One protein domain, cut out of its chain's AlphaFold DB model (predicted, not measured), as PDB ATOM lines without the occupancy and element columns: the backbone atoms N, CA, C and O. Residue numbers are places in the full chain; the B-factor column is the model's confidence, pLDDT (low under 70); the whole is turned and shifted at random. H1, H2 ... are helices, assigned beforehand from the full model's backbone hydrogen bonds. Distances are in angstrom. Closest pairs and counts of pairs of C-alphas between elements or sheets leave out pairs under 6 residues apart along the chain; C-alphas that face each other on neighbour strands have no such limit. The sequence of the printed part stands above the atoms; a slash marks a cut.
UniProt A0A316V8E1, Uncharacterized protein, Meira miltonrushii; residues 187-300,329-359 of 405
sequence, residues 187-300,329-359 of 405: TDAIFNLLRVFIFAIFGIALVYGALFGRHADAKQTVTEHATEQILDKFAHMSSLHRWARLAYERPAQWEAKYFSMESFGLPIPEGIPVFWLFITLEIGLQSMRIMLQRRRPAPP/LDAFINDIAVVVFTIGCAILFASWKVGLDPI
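This is residues 187 to 300 and 329 to 359 of the 405 residues of an uncharacterized protein of Meira miltonrushii (UniProt A0A316V8E1). Three long helices, H1, H6 and H7, lie lengthwise as a loose up-and-down bundle, and the short helices H3, H4 and H5 gather at the end where H1 and H7 finish and H6 starts. Beyond that end the long link of residues 213 to 227 loops out to H2, which touches no helix. The printed part has 145 residues with seven named helices, H1 to H7 in order, and no named strand; the class is all helix. The whole is loose, with a radius of gyration of the C-alphas of 18.6 A, and elongated, spanning 62 by 38 by 22 A.

Find C-alpha 187 at (127.134, 179.813, 203.466); from there H1 runs 36.5 A through residues 187 to 212. After the long link come H2, residues 228 to 235, and H3, residues 239 to 245. Next read the short H4, residues 255 to 259, and H5, residues 261 to 264. At C-alpha 274, (150.009, 197.068, 208.669), H6 begins and runs 26.8 A through residues 274 to 292. Past the cut, H7 takes residues 329 to 354 over 37.3 A and ends at C-alpha 354, (155.529, 208.738, 187.504).

Start at H1, the hub, touching 3 helices. Its residues 195 to 207 touch H7, the same way at a shallow tilt of 31 degrees; the closest C-alphas, of Gly 203 and Val 339, are 5.6 A apart. H6 is close to H1 but not clearly touching, opposite ways at a shallow tilt of 18 degrees, with C-alphas of Phe 191 and Arg 289 closest at 7.6 A. With residues 210 to 212 H1 touches H3, about perpendicular at 76 degrees, closest at Leu 211 and Ser 239, 5.6 A between C-alphas. With residues 205 to 210 it touches H5, where the closest C-alphas, of Gly 209 and Phe 264, are 4.7 A apart. H3 also touches H7, about perpendicular at 74 degrees, closest at the C-alphas of Ala 244 and Ser 351, 4.3 A. H4 and H5 meet only through their link. Every O i to N i+4 pair is within hydrogen-bond range in H1, H3, H6 and H7; H2 has 3 of 4, H4 0 of 1 but 2 of 2 O i to N i+3 pairs, and H5 is too short for an O i to N i+4 pair.

The two C-alphas farthest apart, of His 225 and Ala 298, are 63.1 A apart. Residues 301 to 328 are not printed, and C-alphas 300 and 329 stand 13.0 A apart across the cut. Of the links printed whole, H1 to H2 is long. The mean pLDDT of the printed part is 78.4; 37 residues are under 70, among them 214 to 237.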
ATOM      1  N   THR A 187     126.506 179.061 202.381       85.19
ATOM      2  CA  THR A 187     127.134 179.813 203.466       85.19
ATOM      3  C   THR A 187     128.646 179.944 203.272       85.19
ATOM      4  O   THR A 187     129.166 181.048 203.392       85.19
ATOM      5  N   ASP A 188     129.356 178.864 202.925       83.81
ATOM      6  CA  ASP A 188     130.797 178.923 202.633       83.81
ATOM      7  C   ASP A 188     131.095 179.864 201.465       83.81
ATOM      8  O   ASP A 188     132.021 180.670 201.542       83.81
ATOM      9  N   ALA A 189     130.285 179.808 200.405       88.19
ATOM     10  CA  ALA A 189     130.446 180.690 199.254       88.19
ATOM     11  C   ALA A 189     130.263 182.169 199.634       88.19
ATOM     12  O   ALA A 189     131.072 183.007 199.237       88.19
ATOM     13  N   ILE A 190     129.246 182.487 200.445       90.75
ATOM     14  CA  ILE A 190     128.991 183.854 200.921       90.75
ATOM     15  C   ILE A 190     130.142 184.353 201.803       90.75
ATOM     16  O   ILE A 190     130.589 185.483 201.625       90.75
ATOM     17  N   PHE A 191     130.655 183.525 202.719       88.56
ATOM     18  CA  PHE A 191     131.791 183.906 203.566       88.56
ATOM     19  C   PHE A 191     133.063 184.135 202.761       88.56
ATOM     20  O   PHE A 191     133.750 185.129 202.989       88.56
ATOM     21  N   ASN A 192     133.363 183.250 201.812       87.69
ATOM     22  CA  ASN A 192     134.523 183.408 200.943       87.69
ATOM     23  C   ASN A 192     134.417 184.701 200.125       87.69
ATOM     24  O   ASN A 192     135.385 185.450 200.035       87.69
ATOM     25  N   LEU A 193     133.230 185.003 199.592       90.25
ATOM     26  CA  LEU A 193     132.984 186.237 198.854       90.25
ATOM     27  C   LEU A 193     133.155 187.475 199.747       90.25
ATOM     28  O   LEU A 193     133.894 188.387 199.392       90.25
ATOM     29  N   LEU A 194     132.514 187.490 200.921       90.94
ATOM     30  CA  LEU A 194     132.615 188.582 201.893       90.94
ATOM     31  C   LEU A 194     134.072 188.852 202.280       90.94
ATOM     32  O   LEU A 194     134.492 190.000 202.330       90.94
ATOM     33  N   ARG A 195     134.843 187.791 202.519       89.31
ATOM     34  CA  ARG A 195     136.257 187.865 202.879       89.31
ATOM     35  C   ARG A 195     137.087 188.511 201.778       89.31
ATOM     36  O   ARG A 195     137.770 189.494 202.042       89.31
ATOM     37  N   VAL A 196     136.944 188.039 200.537       88.38
ATOM     38  CA  VAL A 196     137.608 188.651 199.376       88.38
ATOM     39  C   VAL A 196     137.246 190.131 199.257       88.38
ATOM     40  O   VAL A 196     138.135 190.953 199.061       88.38
ATOM     41  N   PHE A 197     135.973 190.501 199.441       91.88
ATOM     42  CA  PHE A 197     135.561 191.907 199.419       91.88
ATOM     43  C   PHE A 197     136.183 192.729 200.548       91.88
ATOM     44  O   PHE A 197     136.669 193.825 200.286       91.88
ATOM     45  N   ILE A 198     136.197 192.224 201.783       91.62
ATOM     46  CA  ILE A 198     136.794 192.928 202.924       91.62
ATOM     47  C   ILE A 198     138.286 193.159 202.681       91.62
ATOM     48  O   ILE A 198     138.749 194.280 202.865       91.62
ATOM     49  N   PHE A 199     139.028 192.149 202.219       90.38
ATOM     50  CA  PHE A 199     140.460 192.299 201.953       90.38
ATOM     51  C   PHE A 199     140.763 193.135 200.714       90.38
ATOM     52  O   PHE A 199     141.737 193.883 200.719       90.38
ATOM     53  N   ALA A 200     139.911 193.090 199.691       88.19
ATOM     54  CA  ALA A 200     140.013 193.997 198.555       88.19
ATOM     55  C   ALA A 200     139.781 195.453 198.986       88.19
ATOM     56  O   ALA A 200     140.580 196.320 198.648       88.19
ATOM     57  N   ILE A 201     138.738 195.726 199.779       90.12
ATOM     58  CA  ILE A 201     138.465 197.065 200.325       90.12
ATOM     59  C   ILE A 201     139.600 197.507 201.246       90.12
ATOM     60  O   ILE A 201     140.044 198.643 201.143       90.12
ATOM     61  N   PHE A 202     140.096 196.621 202.109       89.12
ATOM     62  CA  PHE A 202     141.233 196.893 202.983       89.12
ATOM     63  C   PHE A 202     142.489 197.249 202.178       89.12
ATOM     64  O   PHE A 202     143.107 198.278 202.441       89.12
ATOM     65  N   GLY A 203     142.827 196.455 201.158       86.81
ATOM     66  CA  GLY A 203     143.945 196.722 200.257       86.81
ATOM     67  C   GLY A 203     143.782 198.044 199.506       86.81
ATOM     68  O   GLY A 203     144.704 198.853 199.478       86.81
ATOM     69  N   ILE A 204     142.589 198.321 198.971       87.44
ATOM     70  CA  ILE A 204     142.278 199.593 198.300       87.44
ATOM     71  C   ILE A 204     142.371 200.769 199.274       87.44
ATOM     72  O   ILE A 204     142.933 201.793 198.911       87.44
ATOM     73  N   ALA A 205     141.847 200.650 200.493       86.56
ATOM     74  CA  ALA A 205     141.885 201.710 201.498       86.56
ATOM     75  C   ALA A 205     143.320 202.015 201.943       86.56
ATOM     76  O   ALA A 205     143.688 203.185 202.042       86.56
ATOM     77  N   LEU A 206     144.137 200.973 202.133       84.38
ATOM     78  CA  LEU A 206     145.569 201.093 202.399       84.38
ATOM     79  C   LEU A 206     146.241 201.862 201.261       84.38
ATOM     80  O   LEU A 206     146.864 202.890 201.492       84.38
ATOM     81  N   VAL A 207     146.059 201.418 200.018       85.06
ATOM     82  CA  VAL A 207     146.653 202.059 198.837       85.06
ATOM     83  C   VAL A 207     146.167 203.498 198.673       85.06
ATOM     84  O   VAL A 207     146.963 204.400 198.429       85.06
ATOM     85  N   TYR A 208     144.871 203.743 198.828       86.56
ATOM     86  CA  TYR A 208     144.279 205.065 198.681       86.56
ATOM     87  C   TYR A 208     144.808 206.032 199.741       86.56
ATOM     88  O   TYR A 208     145.262 207.123 199.402       86.56
ATOM     89  N   GLY A 209     144.804 205.631 201.014       80.69
ATOM     90  CA  GLY A 209     145.355 206.455 202.085       80.69
ATOM     91  C   GLY A 209     146.861 206.673 201.926       80.69
ATOM     92  O   GLY A 209     147.359 207.749 202.214       80.69
ATOM     93  N   ALA A 210     147.584 205.715 201.356       75.62
ATOM     94  CA  ALA A 210     149.002 205.867 201.058       75.62
ATOM     95  C   ALA A 210     149.291 206.849 199.915       75.62
ATOM     96  O   ALA A 210     150.266 207.598 199.960       75.62
ATOM     97  N   LEU A 211     148.477 206.808 198.860       80.50
ATOM     98  CA  LEU A 211     148.663 207.641 197.676       80.50
ATOM     99  C   LEU A 211     148.173 209.072 197.907       80.50
ATOM    100  O   LEU A 211     148.811 210.017 197.440       80.50
ATOM    101  N   PHE A 212     147.062 209.231 198.628       81.19
ATOM    102  CA  PHE A 212     146.351 210.502 198.785       81.19
ATOM    103  C   PHE A 212     146.334 211.039 200.221       81.19
ATOM    104  O   PHE A 212     145.800 212.127 200.454       81.19
ATOM    105  N   GLY A 213     146.903 210.307 201.183       74.00
ATOM    106  CA  GLY A 213     147.043 210.748 202.564       74.00
ATOM    107  C   GLY A 213     147.816 212.056 202.615       74.00
ATOM    108  O   GLY A 213     148.972 212.141 202.198       74.00
ATOM    109  N   ARG A 214     147.160 213.113 203.095       62.84
ATOM    110  CA  ARG A 214     147.822 214.395 203.326       62.84
ATOM    111  C   ARG A 214     148.821 214.173 204.457       62.84
ATOM    112  O   ARG A 214     148.406 213.899 205.576       62.84
ATOM    113  N   HIS A 215     150.115 214.301 204.168       59.34
ATOM    114  CA  HIS A 215     151.186 214.326 205.169       59.34
ATOM    115  C   HIS A 215     151.083 215.611 206.010       59.34
ATOM    116  O   HIS A 215     151.924 216.499 205.899       59.34
ATOM    117  N   ALA A 216     150.001 215.766 206.771       53.03
ATOM    118  CA  ALA A 216     149.716 216.990 207.505       53.03
ATOM    119  C   ALA A 216     150.706 217.206 208.663       53.03
ATOM    120  O   ALA A 216     151.047 218.351 208.940       53.03
ATOM    121  N   ASP A 217     151.270 216.135 209.234       53.00
ATOM    122  CA  ASP A 217     151.938 216.224 210.543       53.00
ATOM    123  C   ASP A 217     153.421 215.810 210.555       53.00
ATOM    124  O   ASP A 217     154.077 215.832 211.596       53.00
ATOM    125  N   ALA A 218     154.031 215.539 209.392       52.03
ATOM    126  CA  ALA A 218     155.456 215.175 209.308       52.03
ATOM    127  C   ALA A 218     156.428 216.297 209.744       52.03
ATOM    128  O   ALA A 218     157.637 216.080 209.781       52.03
ATOM    129  N   LYS A 219     155.920 217.492 210.074       52.69
ATOM    130  CA  LYS A 219     156.720 218.614 210.577       52.69
ATOM    131  C   LYS A 219     157.014 218.548 212.079       52.69
ATOM    132  O   LYS A 219     157.839 219.328 212.536       52.69
ATOM    133  N   GLN A 220     156.367 217.669 212.853       52.47
ATOM    134  CA  GLN A 220     156.377 217.806 214.318       52.47
ATOM    135  C   GLN A 220     157.326 216.858 215.079       52.47
ATOM    136  O   GLN A 220     157.524 217.053 216.274       52.47
ATOM    137  N   THR A 221     157.956 215.867 214.435       51.06
ATOM    138  CA  THR A 221     158.686 214.794 215.158       51.06
ATOM    139  C   THR A 221     160.151 214.571 214.774       51.06
ATOM    140  O   THR A 221     160.761 213.634 215.289       51.06
ATOM    141  N   VAL A 222     160.766 215.416 213.940       50.94
ATOM    142  CA  VAL A 222     162.218 215.334 213.670       50.94
ATOM    143  C   VAL A 222     162.933 216.550 214.250       50.94
ATOM    144  O   VAL A 222     163.286 217.490 213.550       50.94
ATOM    145  N   THR A 223     163.152 216.516 215.558       54.31
ATOM    146  CA  THR A 223     164.132 217.354 216.250       54.31
ATOM    147  C   THR A 223     165.521 216.732 216.059       54.31
ATOM    148  O   THR A 223     165.847 215.791 216.766       54.31
ATOM    149  N   GLU A 224     166.310 217.208 215.084       52.84
ATOM    150  CA  GLU A 224     167.784 217.357 215.169       52.84
ATOM    151  C   GLU A 224     168.371 217.902 213.847       52.84
ATOM    152  O   GLU A 224     168.231 217.315 212.768       52.84
ATOM    153  N   HIS A 225     169.049 219.048 213.965       53.84
ATOM    154  CA  HIS A 225     169.415 220.033 212.937       53.84
ATOM    155  C   HIS A 225     170.217 219.567 211.701       53.84
ATOM    156  O   HIS A 225     170.388 220.354 210.774       53.84
ATOM    157  N   ALA A 226     170.690 218.321 211.626       54.56
ATOM    158  CA  ALA A 226     171.422 217.819 210.452       54.56
ATOM    159  C   ALA A 226     170.511 217.119 209.423       54.56
ATOM    160  O   ALA A 226     170.832 217.048 208.237       54.56
ATOM    161  N   THR A 227     169.348 216.629 209.858       56.28
ATOM    162  CA  THR A 227     168.427 215.856 209.010       56.28
ATOM    163  C   THR A 227     167.423 216.728 208.265       56.28
ATOM    164  O   THR A 227     166.895 216.281 207.252       56.28
ATOM    165  N   GLU A 228     167.183 217.966 208.711       57.50
ATOM    166  CA  GLU A 228     166.153 218.857 208.153       57.50
ATOM    167  C   GLU A 228     166.392 219.187 206.676       57.50
ATOM    168  O   GLU A 228     165.461 219.102 205.884       57.50
ATOM    169  N   GLN A 229     167.632 219.464 206.256       60.72
ATOM    170  CA  GLN A 229     167.910 219.798 204.849       60.72
ATOM    171  C   GLN A 229     167.710 218.612 203.893       60.72
ATOM    172  O   GLN A 229     167.346 218.797 202.729       60.72
ATOM    173  N   ILE A 230     167.952 217.389 204.372       58.59
ATOM    174  CA  ILE A 230     167.693 216.165 203.609       58.59
ATOM    175  C   ILE A 230     166.184 215.897 203.614       58.59
ATOM    176  O   ILE A 230     165.595 215.692 202.553       58.59
ATOM    177  N   LEU A 231     165.536 215.983 204.778       59.97
ATOM    178  CA  LEU A 231     164.099 215.765 204.923       59.97
ATOM    179  C   LEU A 231     163.277 216.715 204.051       59.97
ATOM    180  O   LEU A 231     162.337 216.253 203.416       59.97
ATOM    181  N   ASP A 232     163.642 217.996 203.969       61.91
ATOM    182  CA  ASP A 232     162.892 219.001 203.207       61.91
ATOM    183  C   ASP A 232     162.968 218.721 201.695       61.91
ATOM    184  O   ASP A 232     161.958 218.712 200.990       61.91
ATOM    185  N   LYS A 233     164.148 218.319 201.196       60.50
ATOM    186  CA  LYS A 233     164.319 217.902 199.792       60.50
ATOM    187  C   LYS A 233     163.514 216.644 199.447       60.50
ATOM    188  O   LYS A 233     162.951 216.564 198.356       60.50
ATOM    189  N   PHE A 234     163.424 215.673 200.358       58.19
ATOM    190  CA  PHE A 234     162.637 214.449 200.147       58.19
ATOM    191  C   PHE A 234     161.144 214.612 200.480       58.19
ATOM    192  O   PHE A 234     160.321 213.841 199.978       58.19
ATOM    193  N   ALA A 235     160.755 215.611 201.276       60.69
ATOM    194  CA  ALA A 235     159.361 215.935 201.587       60.69
ATOM    195  C   ALA A 235     158.592 216.409 200.347       60.69
ATOM    196  O   ALA A 235     157.396 216.150 200.230       60.69
ATOM    197  N   HIS A 236     159.283 217.024 199.384       56.09
ATOM    198  CA  HIS A 236     158.700 217.409 198.098       56.09
ATOM    199  C   HIS A 236     158.495 216.238 197.130       56.09
ATOM    200  O   HIS A 236     157.787 216.381 196.131       56.09
ATOM    201  N   MET A 237     159.093 215.074 197.400       66.31
ATOM    202  CA  MET A 237     158.920 213.908 196.546       66.31
ATOM    203  C   MET A 237     157.501 213.371 196.735       66.31
ATOM    204  O   MET A 237     157.156 212.873 197.807       66.31
ATOM    205  N   SER A 238     156.678 213.507 195.689       77.94
ATOM    206  CA  SER A 238     155.281 213.055 195.687       77.94
ATOM    207  C   SER A 238     155.165 211.631 196.241       77.94
ATOM    208  O   SER A 238     156.009 210.785 195.934       77.94
ATOM    209  N   SER A 239     154.111 211.346 197.009       82.19
ATOM    210  CA  SER A 239     153.784 210.000 197.510       82.19
ATOM    211  C   SER A 239     153.924 208.932 196.415       82.19
ATOM    212  O   SER A 239     154.530 207.886 196.636       82.19
ATOM    213  N   LEU A 240     153.482 209.249 195.195       83.56
ATOM    214  CA  LEU A 240     153.612 208.406 194.004       83.56
ATOM    215  C   LEU A 240     155.058 207.989 193.692       83.56
ATOM    216  O   LEU A 240     155.294 206.822 193.404       83.56
ATOM    217  N   HIS A 241     156.032 208.895 193.790       86.31
ATOM    218  CA  HIS A 241     157.442 208.556 193.562       86.31
ATOM    219  C   HIS A 241     157.970 207.577 194.612       86.31
ATOM    220  O   HIS A 241     158.681 206.635 194.269       86.31
ATOM    221  N   ARG A 242     157.599 207.764 195.885       84.81
ATOM    222  CA  ARG A 242     158.016 206.862 196.971       84.81
ATOM    223  C   ARG A 242     157.462 205.455 196.758       84.81
ATOM    224  O   ARG A 242     158.194 204.482 196.897       84.81
ATOM    225  N   TRP A 243     156.199 205.358 196.351       86.38
ATOM    226  CA  TRP A 243     155.557 204.087 196.017       86.38
ATOM    227  C   TRP A 243     156.148 203.428 194.773       86.38
ATOM    228  O   TRP A 243     156.400 202.228 194.791       86.38
ATOM    229  N   ALA A 244     156.435 204.200 193.724       88.69
ATOM    230  CA  ALA A 244     157.088 203.692 192.520       88.69
ATOM    231  C   ALA A 244     158.477 203.102 192.817       88.69
ATOM    232  O   ALA A 244     158.877 202.112 192.207       88.69
ATOM    233  N   ARG A 245     159.205 203.691 193.772       87.31
ATOM    234  CA  ARG A 245     160.559 203.272 194.153       87.31
ATOM    235  C   ARG A 245     160.588 201.929 194.892       87.31
ATOM    236  O   ARG A 245     161.560 201.194 194.746       87.31
ATOM    237  N   LEU A 246     159.499 201.555 195.579       86.69
ATOM    238  CA  LEU A 246     159.351 200.240 196.226       86.69
ATOM    239  C   LEU A 246     159.463 199.061 195.248       86.69
ATOM    240  O   LEU A 246     159.714 197.939 195.681       86.69
ATOM    241  N   ALA A 247     159.275 199.297 193.945       86.31
ATOM    242  CA  ALA A 247     159.458 198.269 192.923       86.31
ATOM    243  C   ALA A 247     160.919 197.800 192.787       86.31
ATOM    244  O   ALA A 247     161.144 196.667 192.369       86.31
ATOM    245  N   TYR A 248     161.900 198.642 193.138       84.81
ATOM    246  CA  TYR A 248     163.328 198.356 192.909       84.81
ATOM    247  C   TYR A 248     164.197 198.558 194.142       84.81
ATOM    248  O   TYR A 248     165.280 197.985 194.231       84.81
ATOM    249  N   GLU A 249     163.748 199.369 195.096       85.69
ATOM    250  CA  GLU A 249     164.516 199.696 196.285       85.69
ATOM    251  C   GLU A 249     163.743 199.348 197.548       85.69
ATOM    252  O   GLU A 249     162.546 199.607 197.692       85.69
ATOM    253  N   ARG A 250     164.468 198.776 198.509       83.00
ATOM    254  CA  ARG A 250     163.947 198.570 199.853       83.00
ATOM    255  C   ARG A 250     163.836 199.937 200.540       83.00
ATOM    256  O   ARG A 250     164.844 200.642 200.588       83.00
ATOM    257  N   PRO A 251     162.676 200.290 201.122       82.69
ATOM    258  CA  PRO A 251     162.528 201.561 201.816       82.69
ATOM    259  C   PRO A 251     163.483 201.620 203.008       82.69
ATOM    260  O   PRO A 251     163.700 200.618 203.705       82.69
ATOM    261  N   ALA A 252     164.049 202.797 203.255       80.88
ATOM    262  CA  ALA A 252     164.891 203.002 204.423       80.88
ATOM    263  C   ALA A 252     164.068 202.840 205.716       80.88
ATOM    264  O   ALA A 252     162.853 203.045 205.733       80.88
ATOM    265  N   GLN A 253     164.713 202.492 206.836       77.25
ATOM    266  CA  GLN A 253     163.991 202.258 208.100       77.25
ATOM    267  C   GLN A 253     163.187 203.479 208.573       77.25
ATOM    268  O   GLN A 253     162.139 203.325 209.194       77.25
ATOM    269  N   TRP A 254     163.642 204.692 208.251       77.12
ATOM    270  CA  TRP A 254     162.909 205.921 208.548       77.12
ATOM    271  C   TRP A 254     161.716 206.135 207.601       77.12
ATOM    272  O   TRP A 254     160.691 206.657 208.034       77.12
ATOM    273  N   GLU A 255     161.799 205.675 206.346       74.31
ATOM    274  CA  GLU A 255     160.702 205.762 205.374       74.31
ATOM    275  C   GLU A 255     159.546 204.824 205.725       74.31
ATOM    276  O   GLU A 255     158.392 205.135 205.430       74.31
ATOM    277  N   ALA A 256     159.835 203.715 206.419       75.75
ATOM    278  CA  ALA A 256     158.832 202.779 206.929       75.75
ATOM    279  C   ALA A 256     157.731 203.479 207.751       75.75
ATOM    280  O   ALA A 256     156.588 203.022 207.760       75.75
ATOM    281  N   LYS A 257     158.044 204.622 208.384       73.56
ATOM    282  CA  LYS A 257     157.078 205.440 209.130       73.56
ATOM    283  C   LYS A 257     155.992 206.050 208.238       73.56
ATOM    284  O   LYS A 257     154.855 206.159 208.679       73.56
ATOM    285  N   TYR A 258     156.285 206.385 206.980       72.00
ATOM    286  CA  TYR A 258     155.273 206.906 206.047       72.00
ATOM    287  C   TYR A 258     154.310 205.832 205.544       72.00
ATOM    288  O   TYR A 258     153.253 206.163 205.022       72.00
ATOM    289  N   PHE A 259     154.667 204.559 205.713       73.81
ATOM    290  CA  PHE A 259     153.792 203.420 205.440       73.81
ATOM    291  C   PHE A 259     153.068 202.938 206.711       73.81
ATOM    292  O   PHE A 259     152.427 201.886 206.702       73.81
ATOM    293  N   SER A 260     153.193 203.680 207.819       71.69
ATOM    294  CA  SER A 260     152.502 203.388 209.074       71.69
ATOM    295  C   SER A 260     151.047 203.864 209.049       71.69
ATOM    296  O   SER A 260     150.664 204.730 208.262       71.69
ATOM    297  N   MET A 261     150.229 203.289 209.934       68.00
ATOM    298  CA  MET A 261     148.775 203.483 209.969       68.00
ATOM    299  C   MET A 261     148.300 204.912 210.157       68.00
ATOM    300  O   MET A 261     147.209 205.257 209.710       68.00
ATOM    301  N   GLU A 262     149.109 205.728 210.819       68.81
ATOM    302  CA  GLU A 262     148.791 207.123 211.092       68.81
ATOM    303  C   GLU A 262     148.548 207.894 209.788       68.81
ATOM    304  O   GLU A 262     147.599 208.668 209.674       68.81
ATOM    305  N   SER A 263     149.315 207.562 208.743       65.56
ATOM    306  CA  SER A 263     149.140 208.134 207.405       65.56
ATOM    307  C   SER A 263     147.790 207.797 206.755       65.56
ATOM    308  O   SER A 263     147.345 208.514 205.859       65.56
ATOM    309  N   PHE A 264     147.107 206.746 207.225       68.00
ATOM    310  CA  PHE A 264     145.807 206.309 206.716       68.00
ATOM    311  C   PHE A 264     144.616 206.978 207.422       68.00
ATOM    312  O   PHE A 264     143.472 206.675 207.084       68.00
ATOM    313  N   GLY A 265     144.846 207.888 208.380       66.62
ATOM    314  CA  GLY A 265     143.783 208.665 209.033       66.62
ATOM    315  C   GLY A 265     142.884 207.853 209.972       66.62
ATOM    316  O   GLY A 265     141.802 208.309 210.343       66.62
ATOM    317  N   LEU A 266     143.311 206.646 210.355       71.75
ATOM    318  CA  LEU A 266     142.637 205.860 211.381       71.75
ATOM    319  C   LEU A 266     143.142 206.306 212.763       71.75
ATOM    320  O   LEU A 266     144.355 206.398 212.946       71.75
ATOM    321  N   PRO A 267     142.255 206.546 213.751       71.56
ATOM    322  CA  PRO A 267     142.626 206.960 215.108       71.56
ATOM    323  C   PRO A 267     143.159 205.767 215.918       71.56
ATOM    324  O   PRO A 267     142.623 205.406 216.964       71.56
ATOM    325  N   ILE A 268     144.172 205.088 215.388       74.81
ATOM    326  CA  ILE A 268     144.819 203.944 216.021       74.81
ATOM    327  C   ILE A 268     146.107 204.463 216.671       74.81
ATOM    328  O   ILE A 268     146.851 205.180 216.002       74.81
ATOM    329  N   PRO A 269     146.378 204.133 217.950       71.56
ATOM    330  CA  PRO A 269     147.592 204.565 218.634       71.56
ATOM    331  C   PRO A 269     148.855 204.227 217.832       71.56
ATOM    332  O   PRO A 269     148.927 203.187 217.170       71.56
ATOM    333  N   GLU A 270     149.822 205.143 217.889       67.50
ATOM    334  CA  GLU A 270     151.019 205.169 217.052       67.50
ATOM    335  C   GLU A 270     151.742 203.815 216.981       67.50
ATOM    336  O   GLU A 270     151.944 203.118 217.977       67.50
ATOM    337  N   GLY A 271     152.192 203.469 215.772       68.50
ATOM    338  CA  GLY A 271     153.214 202.445 215.584       68.50
ATOM    339  C   GLY A 271     152.733 201.016 215.352       68.50
ATOM    340  O   GLY A 271     153.587 200.137 215.312       68.50
ATOM    341  N   ILE A 272     151.436 200.744 215.146       79.31
ATOM    342  CA  ILE A 272     150.991 199.394 214.752       79.31
ATOM    343  C   ILE A 272     151.317 199.150 213.265       79.31
ATOM    344  O   ILE A 272     150.742 199.810 212.393       79.31
ATOM    345  N   PRO A 273     152.203 198.192 212.929       81.00
ATOM    346  CA  PRO A 273     152.482 197.839 211.540       81.00
ATOM    347  C   PRO A 273     151.234 197.297 210.834       81.00
ATOM    348  O   PRO A 273     150.466 196.539 211.425       81.00
ATOM    349  N   VAL A 274     151.087 197.591 209.538       80.56
ATOM    350  CA  VAL A 274     150.009 197.068 208.669       80.56
ATOM    351  C   VAL A 274     149.823 195.560 208.808       80.56
ATOM    352  O   VAL A 274     148.694 195.077 208.882       80.56
ATOM    353  N   PHE A 275     150.932 194.831 208.915       83.06
ATOM    354  CA  PHE A 275     150.925 193.390 209.130       83.06
ATOM    355  C   PHE A 275     150.100 192.980 210.355       83.06
ATOM    356  O   PHE A 275     149.305 192.054 210.271       83.06
ATOM    357  N   TRP A 276     150.228 193.684 211.480       86.00
ATOM    358  CA  TRP A 276     149.504 193.325 212.696       86.00
ATOM    359  C   TRP A 276     148.005 193.563 212.578       86.00
ATOM    360  O   TRP A 276     147.241 192.747 213.079       86.00
ATOM    361  N   LEU A 277     147.568 194.611 211.875       84.19
ATOM    362  CA  LEU A 277     146.139 194.805 211.618       84.19
ATOM    363  C   LEU A 277     145.598 193.753 210.659       84.19
ATOM    364  O   LEU A 277     144.526 193.211 210.898       84.19
ATOM    365  N   PHE A 278     146.351 193.411 209.615       88.88
ATOM    366  CA  PHE A 278     145.991 192.295 208.749       88.88
ATOM    367  C   PHE A 278     145.806 191.007 209.567       88.88
ATOM    368  O   PHE A 278     144.777 190.348 209.449       88.88
ATOM    369  N   ILE A 279     146.749 190.698 210.462       89.62
ATOM    370  CA  ILE A 279     146.664 189.532 211.345       89.62
ATOM    371  C   ILE A 279     145.458 189.614 212.289       89.62
ATOM    372  O   ILE A 279     144.757 188.618 212.448       89.62
ATOM    373  N   THR A 280     145.166 190.761 212.911       90.75
ATOM    374  CA  THR A 280     144.008 190.875 213.818       90.75
ATOM    375  C   THR A 280     142.679 190.790 213.075       90.75
ATOM    376  O   THR A 280     141.764 190.119 213.554       90.75
ATOM    377  N   LEU A 281     142.576 191.411 211.897       89.94
ATOM    378  CA  LEU A 281     141.410 191.328 211.018       89.94
ATOM    379  C   LEU A 281     141.165 189.883 210.583       89.94
ATOM    380  O   LEU A 281     140.042 189.388 210.665       89.94
ATOM    381  N   GLU A 282     142.228 189.191 210.189       90.56
ATOM    382  CA  GLU A 282     142.185 187.798 209.778       90.56
ATOM    383  C   GLU A 282     141.777 186.868 210.925       90.56
ATOM    384  O   GLU A 282     140.867 186.056 210.772       90.56
ATOM    385  N   ILE A 283     142.393 187.013 212.101       90.31
ATOM    386  CA  ILE A 283     142.017 186.249 213.296       90.31
ATOM    387  C   ILE A 283     140.551 186.516 213.653       90.31
ATOM    388  O   ILE A 283     139.824 185.581 213.995       90.31
ATOM    389  N   GLY A 284     140.093 187.766 213.542       90.12
ATOM    390  CA  GLY A 284     138.700 188.146 213.764       90.12
ATOM    391  C   GLY A 284     137.743 187.455 212.793       90.12
ATOM    392  O   GLY A 284     136.770 186.833 213.224       90.12
ATOM    393  N   LEU A 285     138.044 187.489 211.493       89.00
ATOM    394  CA  LEU A 285     137.238 186.850 210.449       89.00
ATOM    395  C   LEU A 285     137.239 185.324 210.568       89.00
ATOM    396  O   LEU A 285     136.183 184.697 210.449       89.00
ATOM    397  N   GLN A 286     138.387 184.712 210.862       87.31
ATOM    398  CA  GLN A 286     138.480 183.273 211.108       87.31
ATOM    399  C   GLN A 286     137.694 182.866 212.361       87.31
ATOM    400  O   GLN A 286     136.959 181.878 212.333       87.31
ATOM    401  N   SER A 287     137.784 183.643 213.443       89.50
ATOM    402  CA  SER A 287     137.027 183.393 214.676       89.50
ATOM    403  C   SER A 287     135.521 183.501 214.435       89.50
ATOM    404  O   SER A 287     134.759 182.619 214.836       89.50
ATOM    405  N   MET A 288     135.093 184.535 213.705       88.25
ATOM    406  CA  MET A 288     133.703 184.729 213.299       88.25
ATOM    407  C   MET A 288     133.206 183.571 212.424       88.25
ATOM    408  O   MET A 288     132.113 183.048 212.652       88.25
ATOM    409  N   ARG A 289     134.026 183.105 211.473       85.19
ATOM    410  CA  ARG A 289     133.724 181.935 210.641       85.19
ATOM    411  C   ARG A 289     133.525 180.686 211.491       85.19
ATOM    412  O   ARG A 289     132.533 179.990 211.302       85.19
ATOM    413  N   ILE A 290     134.418 180.413 212.443       84.88
ATOM    414  CA  ILE A 290     134.310 179.249 213.335       84.88
ATOM    415  C   ILE A 290     133.045 179.331 214.201       84.88
ATOM    416  O   ILE A 290     132.393 178.310 214.416       84.88
ATOM    417  N   MET A 291     132.663 180.524 214.669       87.00
ATOM    418  CA  MET A 291     131.428 180.716 215.437       87.00
ATOM    419  C   MET A 291     130.159 180.494 214.603       87.00
ATOM    420  O   MET A 291     129.202 179.896 215.093       87.00
ATOM    421  N   LEU A 292     130.143 180.949 213.347       85.44
ATOM    422  CA  LEU A 292     128.971 180.850 212.468       85.44
ATOM    423  C   LEU A 292     128.853 179.470 211.804       85.44
ATOM    424  O   LEU A 292     127.748 178.966 211.589       85.44
ATOM    425  N   GLN A 293     129.978 178.805 211.541       81.25
ATOM    426  CA  GLN A 293     130.025 177.452 210.997       81.25
ATOM    427  C   GLN A 293     129.925 176.422 212.123       81.25
ATOM    428  O   GLN A 293     130.888 175.773 212.523       81.25
ATOM    429  N   ARG A 294     128.695 176.209 212.604       73.25
ATOM    430  CA  ARG A 294     128.382 175.200 213.633       73.25
ATOM    431  C   ARG A 294     128.744 173.764 213.211       73.25
ATOM    432  O   ARG A 294     128.802 172.873 214.054       73.25
ATOM    433  N   ARG A 295     128.987 173.528 211.915       72.62
ATOM    434  CA  ARG A 295     129.485 172.265 211.353       72.62
ATOM    435  C   ARG A 295     130.848 172.515 210.718       72.62
ATOM    436  O   ARG A 295     130.933 173.210 209.713       72.62
ATOM    437  N   ARG A 296     131.902 171.943 211.303       65.31
ATOM    438  CA  ARG A 296     133.249 172.006 210.723       65.31
ATOM    439  C   ARG A 296     133.292 171.131 209.465       65.31
ATOM    440  O   ARG A 296     132.793 170.002 209.530       65.31
ATOM    441  N   PRO A 297     133.858 171.613 208.346       64.25
ATOM    442  CA  PRO A 297     134.062 170.775 207.173       64.25
ATOM    443  C   PRO A 297     134.907 169.558 207.562       64.25
ATOM    444  O   PRO A 297     135.810 169.651 208.400       64.25
ATOM    445  N   ALA A 298     134.572 168.398 206.997       69.44
ATOM    446  CA  ALA A 298     135.329 167.183 207.260       69.44
ATOM    447  C   ALA A 298     136.791 167.396 206.817       69.44
ATOM    448  O   ALA A 298     137.013 167.934 205.728       69.44
ATOM    449  N   PRO A 299     137.784 167.015 207.641       66.25
ATOM    450  CA  PRO A 299     139.180 167.224 207.291       66.25
ATOM    451  C   PRO A 299     139.531 166.476 205.997       66.25
ATOM    452  O   PRO A 299     138.957 165.415 205.726       66.25
ATOM    453  N   PRO A 300     140.470 167.004 205.193       71.38
ATOM    454  CA  PRO A 300     140.849 166.399 203.924       71.38
ATOM    455  C   PRO A 300     141.275 164.940 204.122       71.38
ATOM    456  O   PRO A 300     142.106 164.613 204.974       71.38
ATOM    457  N   LEU A 329     144.474 177.749 207.112       87.06
ATOM    458  CA  LEU A 329     145.768 178.163 206.572       87.06
ATOM    459  C   LEU A 329     145.699 178.458 205.066       87.06
ATOM    460  O   LEU A 329     146.246 179.456 204.617       87.06
ATOM    461  N   ASP A 330     145.016 177.615 204.293       88.00
ATOM    462  CA  ASP A 330     144.811 177.830 202.855       88.00
ATOM    463  C   ASP A 330     144.053 179.138 202.599       88.00
ATOM    464  O   ASP A 330     144.485 180.004 201.839       88.00
ATOM    465  N   ALA A 331     142.972 179.331 203.357       85.81
ATOM    466  CA  ALA A 331     142.236 180.576 203.384       85.81
ATOM    467  C   ALA A 331     143.175 181.756 203.707       85.81
ATOM    468  O   ALA A 331     143.143 182.766 203.002       85.81
ATOM    469  N   PHE A 332     143.999 181.664 204.751       87.62
ATOM    470  CA  PHE A 332     144.934 182.718 205.153       87.62
ATOM    471  C   PHE A 332     145.920 183.102 204.045       87.62
ATOM    472  O   PHE A 332     146.104 184.284 203.759       87.62
ATOM    473  N   ILE A 333     146.518 182.105 203.390       90.19
ATOM    474  CA  ILE A 333     147.463 182.313 202.289       90.19
ATOM    475  C   ILE A 333     146.780 183.037 201.126       90.19
ATOM    476  O   ILE A 333     147.358 183.971 200.570       90.19
ATOM    477  N   ASN A 334     145.549 182.652 200.784       89.38
ATOM    478  CA  ASN A 334     144.791 183.314 199.727       89.38
ATOM    479  C   ASN A 334     144.549 184.803 200.035       89.38
ATOM    480  O   ASN A 334     144.672 185.649 199.155       89.38
ATOM    481  N   ASP A 335     144.277 185.148 201.291       88.75
ATOM    482  CA  ASP A 335     144.049 186.541 201.682       88.75
ATOM    483  C   ASP A 335     145.334 187.364 201.700       88.75
ATOM    484  O   ASP A 335     145.337 188.503 201.229       88.75
ATOM    485  N   ILE A 336     146.448 186.773 202.149       88.31
ATOM    486  CA  ILE A 336     147.774 187.376 201.969       88.31
ATOM    487  C   ILE A 336     148.022 187.648 200.486       88.31
ATOM    488  O   ILE A 336     148.475 188.737 200.137       88.31
ATOM    489  N   ALA A 337     147.718 186.688 199.609       90.88
ATOM    490  CA  ALA A 337     147.930 186.840 198.176       90.88
ATOM    491  C   ALA A 337     147.107 188.001 197.600       90.88
ATOM    492  O   ALA A 337     147.645 188.786 196.822       90.88
ATOM    493  N   VAL A 338     145.849 188.174 198.027       88.38
ATOM    494  CA  VAL A 338     145.016 189.324 197.633       88.38
ATOM    495  C   VAL A 338     145.642 190.639 198.097       88.38
ATOM    496  O   VAL A 338     145.755 191.573 197.306       88.38
ATOM    497  N   VAL A 339     146.106 190.721 199.347       86.94
ATOM    498  CA  VAL A 339     146.748 191.939 199.867       86.94
ATOM    499  C   VAL A 339     148.028 192.256 199.093       86.94
ATOM    500  O   VAL A 339     148.175 193.367 198.584       86.94
ATOM    501  N   VAL A 340     148.921 191.278 198.923       89.38
ATOM    502  CA  VAL A 340     150.160 191.436 198.144       89.38
ATOM    503  C   VAL A 340     149.853 191.847 196.705       89.38
ATOM    504  O   VAL A 340     150.503 192.745 196.176       89.38
ATOM    505  N   PHE A 341     148.826 191.259 196.089       91.69
ATOM    506  CA  PHE A 341     148.376 191.622 194.750       91.69
ATOM    507  C   PHE A 341     147.893 193.077 194.677       91.69
ATOM    508  O   PHE A 341     148.306 193.810 193.779       91.69
ATOM    509  N   THR A 342     147.069 193.530 195.629       89.25
ATOM    510  CA  THR A 342     146.592 194.926 195.661       89.25
ATOM    511  C   THR A 342     147.733 195.925 195.858       89.25
ATOM    512  O   THR A 342     147.774 196.946 195.170       89.25
ATOM    513  N   ILE A 343     148.705 195.604 196.719       87.75
ATOM    514  CA  ILE A 343     149.916 196.410 196.922       87.75
ATOM    515  C   ILE A 343     150.759 196.436 195.641       87.75
ATOM    516  O   ILE A 343     151.183 197.503 195.208       87.75
ATOM    517  N   GLY A 344     150.957 195.287 194.988       90.50
ATOM    518  CA  GLY A 344     151.676 195.198 193.718       90.50
ATOM    519  C   GLY A 344     151.025 196.035 192.613       90.50
ATOM    520  O   GLY A 344     151.708 196.795 191.930       90.50
ATOM    521  N   CYS A 345     149.696 195.982 192.487       91.50
ATOM    522  CA  CYS A 345     148.946 196.818 191.545       91.50
ATOM    523  C   CYS A 345     149.123 198.315 191.831       91.50
ATOM    524  O   CYS A 345     149.243 199.110 190.900       91.50
ATOM    525  N   ALA A 346     149.164 198.706 193.105       88.62
ATOM    526  CA  ALA A 346     149.387 200.092 193.503       88.62
ATOM    527  C   ALA A 346     150.784 200.591 193.141       88.62
ATOM    528  O   ALA A 346     150.922 201.706 192.641       88.62
ATOM    529  N   ILE A 347     151.802 199.756 193.358       90.06
ATOM    530  CA  ILE A 347     153.180 200.052 192.965       90.06
ATOM    531  C   ILE A 347     153.249 200.230 191.445       90.06
ATOM    532  O   ILE A 347     153.724 201.263 190.987       90.06
ATOM    533  N   LEU A 348     152.685 199.301 190.663       89.75
ATOM    534  CA  LEU A 348     152.647 199.406 189.199       89.75
ATOM    535  C   LEU A 348     151.923 200.671 188.722       89.75
ATOM    536  O   LEU A 348     152.406 201.363 187.825       89.75
ATOM    537  N   PHE A 349     150.785 201.001 189.335       89.06
ATOM    538  CA  PHE A 349     150.049 202.225 189.033       89.06
ATOM    539  C   PHE A 349     150.872 203.481 189.347       89.06
ATOM    540  O   PHE A 349     150.895 204.415 188.544       89.06
ATOM    541  N   ALA A 350     151.562 203.508 190.490       87.69
ATOM    542  CA  ALA A 350     152.422 204.614 190.883       87.69
ATOM    543  C   ALA A 350     153.615 204.768 189.927       87.69
ATOM    544  O   ALA A 350     153.869 205.878 189.460       87.69
ATOM    545  N   SER A 351     154.287 203.670 189.566       85.75
ATOM    546  CA  SER A 351     155.380 203.656 188.585       85.75
ATOM    547  C   SER A 351     154.922 204.197 187.231       85.75
ATOM    548  O   SER A 351     155.532 205.132 186.712       85.75
ATOM    549  N   TRP A 352     153.783 203.713 186.725       87.56
ATOM    550  CA  TRP A 352     153.191 204.210 185.482       87.56
ATOM    551  C   TRP A 352     152.867 205.707 185.549       87.56
ATOM    552  O   TRP A 352     153.197 206.458 184.633       87.56
ATOM    553  N   LYS A 353     152.264 206.176 186.650       86.12
ATOM    554  CA  LYS A 353     151.930 207.598 186.833       86.12
ATOM    555  C   LYS A 353     153.148 208.510 186.907       86.12
ATOM    556  O   LYS A 353     153.046 209.669 186.515       86.12
ATOM    557  N   VAL A 354     154.265 208.005 187.418       85.50
ATOM    558  CA  VAL A 354     155.529 208.738 187.504       85.50
ATOM    559  C   VAL A 354     156.307 208.696 186.180       85.50
ATOM    560  O   VAL A 354     157.200 209.512 185.973       85.50
ATOM    561  N   GLY A 355     155.951 207.796 185.257       83.62
ATOM    562  CA  GLY A 355     156.701 207.572 184.018       83.62
ATOM    563  C   GLY A 355     157.956 206.716 184.217       83.62
ATOM    564  O   GLY A 355     158.873 206.767 183.404       83.62
ATOM    565  N   LEU A 356     158.015 205.948 185.308       76.50
ATOM    566  CA  LEU A 356     158.996 204.885 185.512       76.50
ATOM    567  C   LEU A 356     158.420 203.618 184.881       76.50
ATOM    568  O   LEU A 356     157.521 203.024 185.469       76.50
ATOM    569  N   ASP A 357     158.911 203.207 183.712       70.88
ATOM    570  CA  ASP A 357     158.508 201.938 183.100       70.88
ATOM    571  C   ASP A 357     159.207 200.763 183.805       70.88
ATOM    572  O   ASP A 357     160.409 200.559 183.609       70.88
ATOM    573  N   PRO A 358     158.490 199.937 184.595       63.22
ATOM    574  CA  PRO A 358     159.114 198.865 185.368       63.22
ATOM    575  C   PRO A 358     159.583 197.676 184.566       63.22
ATOM    576  O   PRO A 358     160.420 196.905 185.022       63.22
ATOM    577  N   ILE A 359     159.051 197.537 183.361       64.25
ATOM    578  CA  ILE A 359     159.320 196.405 182.483       64.25
ATOM    579  C   ILE A 359     160.476 196.728 181.526       64.25
ATOM    580  O   ILE A 359     161.111 195.820 180.998       64.25
TER     581      ILE A 359